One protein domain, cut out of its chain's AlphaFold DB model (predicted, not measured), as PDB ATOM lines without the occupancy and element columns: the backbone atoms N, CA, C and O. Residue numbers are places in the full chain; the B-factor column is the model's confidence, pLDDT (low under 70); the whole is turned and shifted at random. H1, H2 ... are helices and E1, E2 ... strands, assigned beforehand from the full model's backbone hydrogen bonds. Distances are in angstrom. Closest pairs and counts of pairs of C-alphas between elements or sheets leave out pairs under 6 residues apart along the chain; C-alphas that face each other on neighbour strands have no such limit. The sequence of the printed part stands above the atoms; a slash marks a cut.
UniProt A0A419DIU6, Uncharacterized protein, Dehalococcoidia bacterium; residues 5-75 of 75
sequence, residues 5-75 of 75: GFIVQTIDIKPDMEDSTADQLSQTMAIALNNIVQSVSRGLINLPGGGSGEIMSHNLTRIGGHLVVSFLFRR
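What this domain is: This is residues 5 to 75 of the 75 residues of an uncharacterized protein of Dehalococcoidia bacterium (UniProt A0A419DIU6). A twisted antiparallel sheet, E1 E3 E2, has the long helix H1 slantwise over one face, making two layers. The 71 printed residues, mixed in class with E1, H1, E2, E3 in order, make a loose rod, radius of gyration of the C-alphas 14.0 A, spans 45 by 20 by 16 A. E1, H1 and E2 form a split strand-helix-strand unit, E3 between the strands, crossover right-handed.

Where its parts are: E3 is residues 66 to 74, E2 54 to 63 and E1 5 to 12; H1, 22 to 46, is 35.8 A long. C-alpha 5 is at (120.790, 142.129, 121.814), C-alpha 74 at (118.580, 143.252, 127.999).

How they stand to each other: Inner strand E3 is antiparallel to E1, N 9 and O 69 2.8 A apart, and to its hairpin partner E2, N 61 and O 68 2.9 A apart. H1 is over E1 and E3, its height over the sheet 6.9 A; its closest C-alpha to E1 is Val 40, 6.5 A from that of Ile 7. Every O i to N i+4 pair in H1 is within hydrogen-bond range.

The domain as a whole: The printed part has no cut and no long link. pLDDT is under 70 at residues 15, 17 to 18 and 47 to 53.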
ATOM      1  N   GLY A   5     119.776 142.715 122.683       77.94
ATOM      2  CA  GLY A   5     120.790 142.129 121.814       77.94
ATOM      3  C   GLY A   5     120.693 140.614 121.794       77.94
ATOM      4  O   GLY A   5     120.291 139.998 122.782       77.94
ATOM      5  N   PHE A   6     121.096 140.014 120.678       81.00
ATOM      6  CA  PHE A   6     121.223 138.568 120.554       81.00
ATOM      7  C   PHE A   6     122.683 138.184 120.356       81.00
ATOM      8  O   PHE A   6     123.374 138.755 119.514       81.00
ATOM      9  N   ILE A   7     123.132 137.177 121.101       79.81
ATOM     10  CA  ILE A   7     124.376 136.470 120.802       79.81
ATOM     11  C   ILE A   7     123.992 135.053 120.416       79.81
ATOM     12  O   ILE A   7     123.392 134.326 121.207       79.81
ATOM     13  N   VAL A   8     124.328 134.681 119.186       83.19
ATOM     14  CA  VAL A   8     124.117 133.336 118.651       83.19
ATOM     15  C   VAL A   8     125.479 132.678 118.514       83.19
ATOM     16  O   VAL A   8     126.413 133.276 117.976       83.19
ATOM     17  N   GLN A   9     125.608 131.470 119.042       83.00
ATOM     18  CA  GLN A   9     126.798 130.643 118.931       83.00
ATOM     19  C   GLN A   9     126.405 129.269 118.417       83.00
ATOM     20  O   GLN A   9     125.384 128.711 118.810       83.00
ATOM     21  N   THR A  10     127.246 128.721 117.556       84.56
ATOM     22  CA  THR A  10     127.022 127.423 116.934       84.56
ATOM     23  C   THR A  10     128.137 126.490 117.369       84.56
ATOM     24  O   THR A  10     129.310 126.854 117.306       84.56
ATOM     25  N   ILE A  11     127.767 125.300 117.828       84.00
ATOM     26  CA  ILE A  11     128.689 124.217 118.146       84.00
ATOM     27  C   ILE A  11     128.491 123.141 117.085       84.00
ATOM     28  O   ILE A  11     127.383 122.625 116.923       84.00
ATOM     29  N   ASP A  12     129.557 122.800 116.372       82.00
ATOM     30  CA  ASP A  12     129.536 121.693 115.423       82.00
ATOM     31  C   ASP A  12     129.507 120.369 116.185       82.00
ATOM     32  O   ASP A  12     130.404 120.077 116.979       82.00
ATOM     33  N   ILE A  13     128.474 119.564 115.940       75.25
ATOM     34  CA  ILE A  13     128.423 118.184 116.410       75.25
ATOM     35  C   ILE A  13     129.163 117.367 115.361       75.25
ATOM     36  O   ILE A  13     128.658 117.126 114.263       75.25
ATOM     37  N   LYS A  14     130.403 116.999 115.672       74.50
ATOM     38  CA  LYS A  14     131.198 116.192 114.755       74.50
ATOM     39  C   LYS A  14     130.632 114.763 114.680       74.50
ATOM     40  O   LYS A  14     130.110 114.274 115.680       74.50
ATOM     41  N   PRO A  15     130.735 114.074 113.527       66.44
ATOM     42  CA  PRO A  15     130.204 112.717 113.365       66.44
ATOM     43  C   PRO A  15     130.786 111.694 114.355       66.44
ATOM     44  O   PRO A  15     130.095 110.772 114.764       66.44
ATOM     45  N   ASP A  16     132.033 111.887 114.789       71.00
ATOM     46  CA  ASP A  16     132.726 111.057 115.787       71.00
ATOM     47  C   ASP A  16     132.193 111.242 117.223       71.00
ATOM     48  O   ASP A  16     132.536 110.474 118.125       71.00
ATOM     49  N   MET A  17     131.316 112.226 117.453       69.25
ATOM     50  CA  MET A  17     130.634 112.401 118.737       69.25
ATOM     51  C   MET A  17     129.592 111.307 118.997       69.25
ATOM     52  O   MET A  17     129.273 111.059 120.156       69.25
ATOM     53  N   GLU A  18     129.081 110.626 117.967       67.75
ATOM     54  CA  GLU A  18     128.116 109.529 118.152       67.75
ATOM     55  C   GLU A  18     128.761 108.279 118.776       67.75
ATOM     56  O   GLU A  18     128.119 107.594 119.568       67.75
ATOM     57  N   ASP A  19     130.050 108.050 118.503       78.31
ATOM     58  CA  ASP A  19     130.837 106.936 119.053       78.31
ATOM     59  C   ASP A  19     131.606 107.313 120.336       78.31
ATOM     60  O   ASP A  19     132.308 106.491 120.932       78.31
ATOM     61  N   SER A  20     131.505 108.573 120.766       80.50
ATOM     62  CA  SER A  20     132.224 109.093 121.928       80.50
ATOM     63  C   SER A  20     131.603 108.617 123.243       80.50
ATOM     64  O   SER A  20     130.384 108.530 123.394       80.50
ATOM     65  N   THR A  21     132.439 108.365 124.252       86.06
ATOM     66  CA  THR A  21     131.940 108.050 125.598       86.06
ATOM     67  C   THR A  21     131.253 109.267 126.225       86.06
ATOM     68  O   THR A  21     131.521 110.417 125.866       86.06
ATOM     69  N   ALA A  22     130.387 109.033 127.216       80.12
ATOM     70  CA  ALA A  22     129.709 110.108 127.945       80.12
ATOM     71  C   ALA A  22     130.692 111.141 128.536       80.12
ATOM     72  O   ALA A  22     130.405 112.341 128.530       80.12
ATOM     73  N   ASP A  23     131.870 110.697 128.979       81.56
ATOM     74  CA  ASP A  23     132.918 111.570 129.516       81.56
ATOM     75  C   ASP A  23     133.538 112.457 128.427       81.56
ATOM     76  O   ASP A  23     133.700 113.663 128.622       81.56
ATOM     77  N   GLN A  24     133.821 111.893 127.248       78.81
ATOM     78  CA  GLN A  24     134.363 112.632 126.101       78.81
ATOM     79  C   GLN A  24     133.366 113.673 125.576       78.81
ATOM     80  O   GLN A  24     133.741 114.811 125.272       78.81
ATOM     81  N   LEU A  25     132.082 113.310 125.526       80.06
ATOM     82  CA  LEU A  25     130.996 114.225 125.180       80.06
ATOM     83  C   LEU A  25     130.877 115.361 126.194       80.06
ATOM     84  O   LEU A  25     130.801 116.527 125.806       80.06
ATOM     85  N   SER A  26     130.925 115.036 127.487       79.38
ATOM     86  CA  SER A  26     130.858 116.021 128.569       79.38
ATOM     87  C   SER A  26     132.028 116.999 128.513       79.38
ATOM     88  O   SER A  26     131.831 118.208 128.629       79.38
ATOM     89  N   GLN A  27     133.242 116.505 128.260       84.06
ATOM     90  CA  GLN A  27     134.431 117.342 128.123       84.06
ATOM     91  C   GLN A  27     134.347 118.256 126.893       84.06
ATOM     92  O   GLN A  27     134.629 119.451 126.990       84.06
ATOM     93  N   THR A  28     133.903 117.723 125.753       78.19
ATOM     94  CA  THR A  28     133.723 118.498 124.515       78.19
ATOM     95  C   THR A  28     132.672 119.590 124.698       78.19
ATOM     96  O   THR A  28     132.902 120.745 124.331       78.19
ATOM     97  N   MET A  29     131.550 119.257 125.338       77.81
ATOM     98  CA  MET A  29     130.493 120.215 125.644       77.81
ATOM     99  C   MET A  29     130.974 121.292 126.619       77.81
ATOM    100  O   MET A  29     130.706 122.471 126.404       77.81
ATOM    101  N   ALA A  30     131.734 120.926 127.654       80.94
ATOM    102  CA  ALA A  30     132.292 121.883 128.605       80.94
ATOM    103  C   ALA A  30     133.244 122.882 127.927       80.94
ATOM    104  O   ALA A  30     133.167 124.083 128.187       80.94
ATOM    105  N   ILE A  31     134.102 122.411 127.013       83.69
ATOM    106  CA  ILE A  31     134.987 123.277 126.218       83.69
ATOM    107  C   ILE A  31     134.158 124.219 125.337       83.69
ATOM    108  O   ILE A  31     134.413 125.425 125.312       83.69
ATOM    109  N   ALA A  32     133.143 123.693 124.649       78.38
ATOM    110  CA  ALA A  32     132.270 124.487 123.792       78.38
ATOM    111  C   ALA A  32     131.513 125.567 124.585       78.38
ATOM    112  O   ALA A  32     131.499 126.731 124.185       78.38
ATOM    113  N   LEU A  33     130.962 125.218 125.749       78.62
ATOM    114  CA  LEU A  33     130.298 126.158 126.652       78.62
ATOM    115  C   LEU A  33     131.259 127.229 127.178       78.62
ATOM    116  O   LEU A  33     130.893 128.401 127.225       78.62
ATOM    117  N   ASN A  34     132.500 126.874 127.519       82.50
ATOM    118  CA  ASN A  34     133.490 127.854 127.969       82.50
ATOM    119  C   ASN A  34     133.845 128.855 126.851       82.50
ATOM    120  O   ASN A  34     133.887 130.066 127.075       82.50
ATOM    121  N   ASN A  35     133.990 128.371 125.612       84.00
ATOM    122  CA  ASN A  35     134.188 129.229 124.441       84.00
ATOM    123  C   ASN A  35     132.993 130.166 124.214       84.00
ATOM    124  O   ASN A  35     133.183 131.346 123.907       84.00
ATOM    125  N   ILE A  36     131.768 129.669 124.420       80.38
ATOM    126  CA  ILE A  36     130.546 130.478 124.373       80.38
ATOM    127  C   ILE A  36     130.582 131.572 125.435       80.38
ATOM    128  O   ILE A  36     130.339 132.726 125.100       80.38
ATOM    129  N   VAL A  37     130.926 131.255 126.686       79.50
ATOM    130  CA  VAL A  37     131.013 132.249 127.769       79.50
ATOM    131  C   VAL A  37     132.018 133.347 127.423       79.50
ATOM    132  O   VAL A  37     131.715 134.532 127.577       79.50
ATOM    133  N   GLN A  38     133.188 132.991 126.889       82.62
ATOM    134  CA  GLN A  38     134.192 133.969 126.456       82.62
ATOM    135  C   GLN A  38     133.723 134.810 125.261       82.62
ATOM    136  O   GLN A  38     134.004 136.008 125.188       82.62
ATOM    137  N   SER A  39     133.018 134.200 124.309       79.81
ATOM    138  CA  SER A  39     132.431 134.881 123.151       79.81
ATOM    139  C   SER A  39     131.337 135.863 123.575       79.81
ATOM    140  O   SER A  39     131.388 137.035 123.210       79.81
ATOM    141  N   VAL A  40     130.421 135.422 124.439       76.50
ATOM    142  CA  VAL A  40     129.360 136.239 125.040       76.50
ATOM    143  C   VAL A  40     129.954 137.404 125.825       76.50
ATOM    144  O   VAL A  40     129.575 138.547 125.591       76.50
ATOM    145  N   SER A  41     130.941 137.146 126.685       78.12
ATOM    146  CA  SER A  41     131.609 138.186 127.478       78.12
ATOM    147  C   SER A  41     132.269 139.247 126.589       78.12
ATOM    148  O   SER A  41     132.116 140.440 126.836       78.12
ATOM    149  N   ARG A  42     132.940 138.836 125.502       78.50
ATOM    150  CA  ARG A  42     133.497 139.767 124.501       78.50
ATOM    151  C   ARG A  42     132.410 140.530 123.747       78.50
ATOM    152  O   ARG A  42     132.543 141.734 123.549       78.50
ATOM    153  N   GLY A  43     131.330 139.856 123.352       73.94
ATOM    154  CA  GLY A  43     130.176 140.481 122.704       73.94
ATOM    155  C   GLY A  43     129.552 141.569 123.577       73.94
ATOM    156  O   GLY A  43     129.314 142.673 123.099       73.94
ATOM    157  N   LEU A  44     129.387 141.303 124.875       73.06
ATOM    158  CA  LEU A  44     128.853 142.260 125.847       73.06
ATOM    159  C   LEU A  44     129.732 143.508 126.016       73.06
ATOM    160  O   LEU A  44     129.193 144.607 126.176       73.06
ATOM    161  N   ILE A  45     131.061 143.358 125.948       74.56
ATOM    162  CA  ILE A  45     132.021 144.476 125.990       74.56
ATOM    163  C   ILE A  45     131.921 145.339 124.725       74.56
ATOM    164  O   ILE A  45     131.969 146.564 124.814       74.56
ATOM    165  N   ASN A  46     131.749 144.712 123.558       71.38
ATOM    166  CA  ASN A  46     131.748 145.390 122.258       71.38
ATOM    167  C   ASN A  46     130.409 146.058 121.893       71.38
ATOM    168  O   ASN A  46     130.329 146.757 120.884       71.38
ATOM    169  N   LEU A  47     129.352 145.854 122.683       67.62
ATOM    170  CA  LEU A  47     128.061 146.498 122.456       67.62
ATOM    171  C   LEU A  47     128.109 147.991 122.863       67.62
ATOM    172  O   LEU A  47     128.520 148.301 123.991       67.62
ATOM    173  N   PRO A  48     127.632 148.921 122.009       58.41
ATOM    174  CA  PRO A  48     127.708 150.369 122.239       58.41
ATOM    175  C   PRO A  48     127.040 150.769 123.561       58.41
ATOM    176  O   PRO A  48     125.869 150.486 123.751       58.41
ATOM    177  N   GLY A  49     127.789 151.355 124.504       63.59
ATOM    178  CA  GLY A  49     127.284 151.750 125.836       63.59
ATOM    179  C   GLY A  49     127.972 151.092 127.045       63.59
ATOM    180  O   GLY A  49     127.865 151.623 128.141       63.59
ATOM    181  N   GLY A  50     128.741 150.013 126.846       57.03
ATOM    182  CA  GLY A  50     129.653 149.439 127.849       57.03
ATOM    183  C   GLY A  50     129.028 148.675 129.037       57.03
ATOM    184  O   GLY A  50     128.124 149.133 129.724       57.03
ATOM    185  N   GLY A  51     129.600 147.506 129.342       58.75
ATOM    186  CA  GLY A  51     129.851 147.078 130.729       58.75
ATOM    187  C   GLY A  51     128.832 146.205 131.470       58.75
ATOM    188  O   GLY A  51     129.260 145.449 132.337       58.75
ATOM    189  N   SER A  52     127.532 146.223 131.165       63.84
ATOM    190  CA  SER A  52     126.594 145.287 131.817       63.84
ATOM    191  C   SER A  52     125.357 145.002 130.971       63.84
ATOM    192  O   SER A  52     124.889 145.862 130.229       63.84
ATOM    193  N   GLY A  53     124.875 143.767 131.039       69.06
ATOM    194  CA  GLY A  53     123.653 143.305 130.394       69.06
ATOM    195  C   GLY A  53     123.174 142.038 131.093       69.06
ATOM    196  O   GLY A  53     123.988 141.232 131.548       69.06
ATOM    197  N   GLU A  54     121.865 141.881 131.215       75.88
ATOM    198  CA  GLU A  54     121.231 140.722 131.839       75.88
ATOM    199  C   GLU A  54     120.831 139.718 130.756       75.88
ATOM    200  O   GLU A  54     120.175 140.095 129.783       75.88
ATOM    201  N   ILE A  55     121.190 138.439 130.918       79.81
ATOM    202  CA  ILE A  55     120.626 137.368 130.083       79.81
ATOM    203  C   ILE A  55     119.153 137.222 130.459       79.81
ATOM    204  O   ILE A  55     118.826 136.713 131.527       79.81
ATOM    205  N   MET A  56     118.265 137.636 129.563       85.44
ATOM    206  CA  MET A  56     116.821 137.500 129.745       85.44
ATOM    207  C   MET A  56     116.300 136.138 129.309       85.44
ATOM    208  O   MET A  56     115.296 135.654 129.825       85.44
ATOM    209  N   SER A  57     116.943 135.536 128.311       86.94
ATOM    210  CA  SER A  57     116.545 134.236 127.790       86.94
ATOM    211  C   SER A  57     117.731 133.536 127.147       86.94
ATOM    212  O   SER A  57     118.634 134.178 126.609       86.94
ATOM    213  N   HIS A  58     117.707 132.211 127.192       86.06
ATOM    214  CA  HIS A  58     118.619 131.357 126.455       86.06
ATOM    215  C   HIS A  58     117.827 130.225 125.803       86.06
ATOM    216  O   HIS A  58     116.866 129.713 126.377       86.06
ATOM    217  N   ASN A  59     118.229 129.838 124.599       88.19
ATOM    218  CA  ASN A  59     117.663 128.699 123.890       88.19
ATOM    219  C   ASN A  59     118.801 127.840 123.342       88.19
ATOM    220  O   ASN A  59     119.772 128.359 122.791       88.19
ATOM    221  N   LEU A  60     118.656 126.529 123.503       86.62
ATOM    222  CA  LEU A  60     119.529 125.517 122.948       86.62
ATOM    223  C   LEU A  60     118.729 124.686 121.944       86.62
ATOM    224  O   LEU A  60     117.819 123.955 122.326       86.62
ATOM    225  N   THR A  61     119.055 124.795 120.659       86.88
ATOM    226  CA  THR A  61     118.332 124.099 119.586       86.88
ATOM    227  C   THR A  61     119.304 123.329 118.705       86.88
ATOM    228  O   THR A  61     120.317 123.867 118.265       86.88
ATOM    229  N   ARG A  62     118.989 122.066 118.400       83.12
ATOM    230  CA  ARG A  62     119.715 121.300 117.382       83.12
ATOM    231  C   ARG A  62     119.190 121.668 115.994       83.12
ATOM    232  O   ARG A  62     117.995 121.540 115.742       83.12
ATOM    233  N   ILE A  63     120.078 122.081 115.095       85.12
ATOM    234  CA  ILE A  63     119.772 122.363 113.689       85.12
ATOM    235  C   ILE A  63     120.746 121.555 112.830       85.12
ATOM    236  O   ILE A  63     121.933 121.868 112.754       85.12
ATOM    237  N   GLY A  64     120.258 120.476 112.213       84.12
ATOM    238  CA  GLY A  64     121.104 119.535 111.475       84.12
ATOM    239  C   GLY A  64     122.200 118.919 112.360       84.12
ATOM    240  O   GLY A  64     121.912 118.351 113.418       84.12
ATOM    241  N   GLY A  65     123.454 119.045 111.916       81.38
ATOM    242  CA  GLY A  65     124.660 118.623 112.639       81.38
ATOM    243  C   GLY A  65     125.200 119.660 113.628       81.38
ATOM    244  O   GLY A  65     126.347 119.556 114.044       81.38
ATOM    245  N   HIS A  66     124.415 120.674 113.992       83.38
ATOM    246  CA  HIS A  66     124.867 121.749 114.868       83.38
ATOM    247  C   HIS A  66     123.976 121.886 116.096       83.38
ATOM    248  O   HIS A  66     122.756 121.705 116.035       83.38
ATOM    249  N   LEU A  67     124.590 122.276 117.207       84.94
ATOM    250  CA  LEU A  67     123.906 122.742 118.398       84.94
ATOM    251  C   LEU A  67     124.015 124.267 118.442       84.94
ATOM    252  O   LEU A  67     125.097 124.826 118.604       84.94
ATOM    253  N   VAL A  68     122.891 124.944 118.251       85.88
ATOM    254  CA  VAL A  68     122.808 126.403 118.231       85.88
ATOM    255  C   VAL A  68     122.362 126.888 119.601       85.88
ATOM    256  O   VAL A  68     121.287 126.528 120.083       85.88
ATOM    257  N   VAL A  69     123.188 127.727 120.215       87.75
ATOM    258  CA  VAL A  69     122.916 128.384 121.490       87.75
ATOM    259  C   VAL A  69     122.650 129.854 121.226       87.75
ATOM    260  O   VAL A  69     123.486 130.559 120.663       87.75
ATOM    261  N   SER A  70     121.478 130.322 121.623       88.12
ATOM    262  CA  SER A  70     121.066 131.713 121.458       88.12
ATOM    263  C   SER A  70     120.842 132.333 122.823       88.12
ATOM    264  O   SER A  70     120.167 131.737 123.657       88.12
ATOM    265  N   PHE A  71     121.357 133.537 123.033       85.44
ATOM    266  CA  PHE A  71     121.154 134.313 124.249       85.44
ATOM    267  C   PHE A  71     120.536 135.657 123.887       85.44
ATOM    268  O   PHE A  71     121.074 136.381 123.049       85.44
ATOM    269  N   LEU A  72     119.413 135.978 124.524       86.19
ATOM    270  CA  LEU A  72     118.814 137.305 124.507       86.19
ATOM    271  C   LEU A  72     119.288 138.058 125.741       86.19
ATOM    272  O   LEU A  72     119.112 137.586 126.866       86.19
ATOM    273  N   PHE A  73     119.815 139.252 125.523       82.75
ATOM    274  CA  PHE A  73     120.237 140.146 126.586       82.75
ATOM    275  C   PHE A  73     119.379 141.396 126.584       82.75
ATOM    276  O   PHE A  73     119.002 141.892 125.520       82.75
ATOM    277  N   ARG A  74     119.119 141.913 127.780       77.25
ATOM    278  CA  ARG A  74     118.580 143.252 127.999       77.25
ATOM    279  C   ARG A  74     119.654 144.117 128.632       77.25
ATOM    280  O   ARG A  74     120.321 143.686 129.575       77.25
ATOM    281  N   ARG A  75     119.782 145.329 128.112       72.25
ATOM    282  CA  ARG A  75     120.424 146.455 128.780       72.25
ATOM    283  C   ARG A  75     119.376 147.350 129.415       72.25
ATOM    284  O   ARG A  75     118.378 147.668 128.725       72.25
TER     285      ARG A  75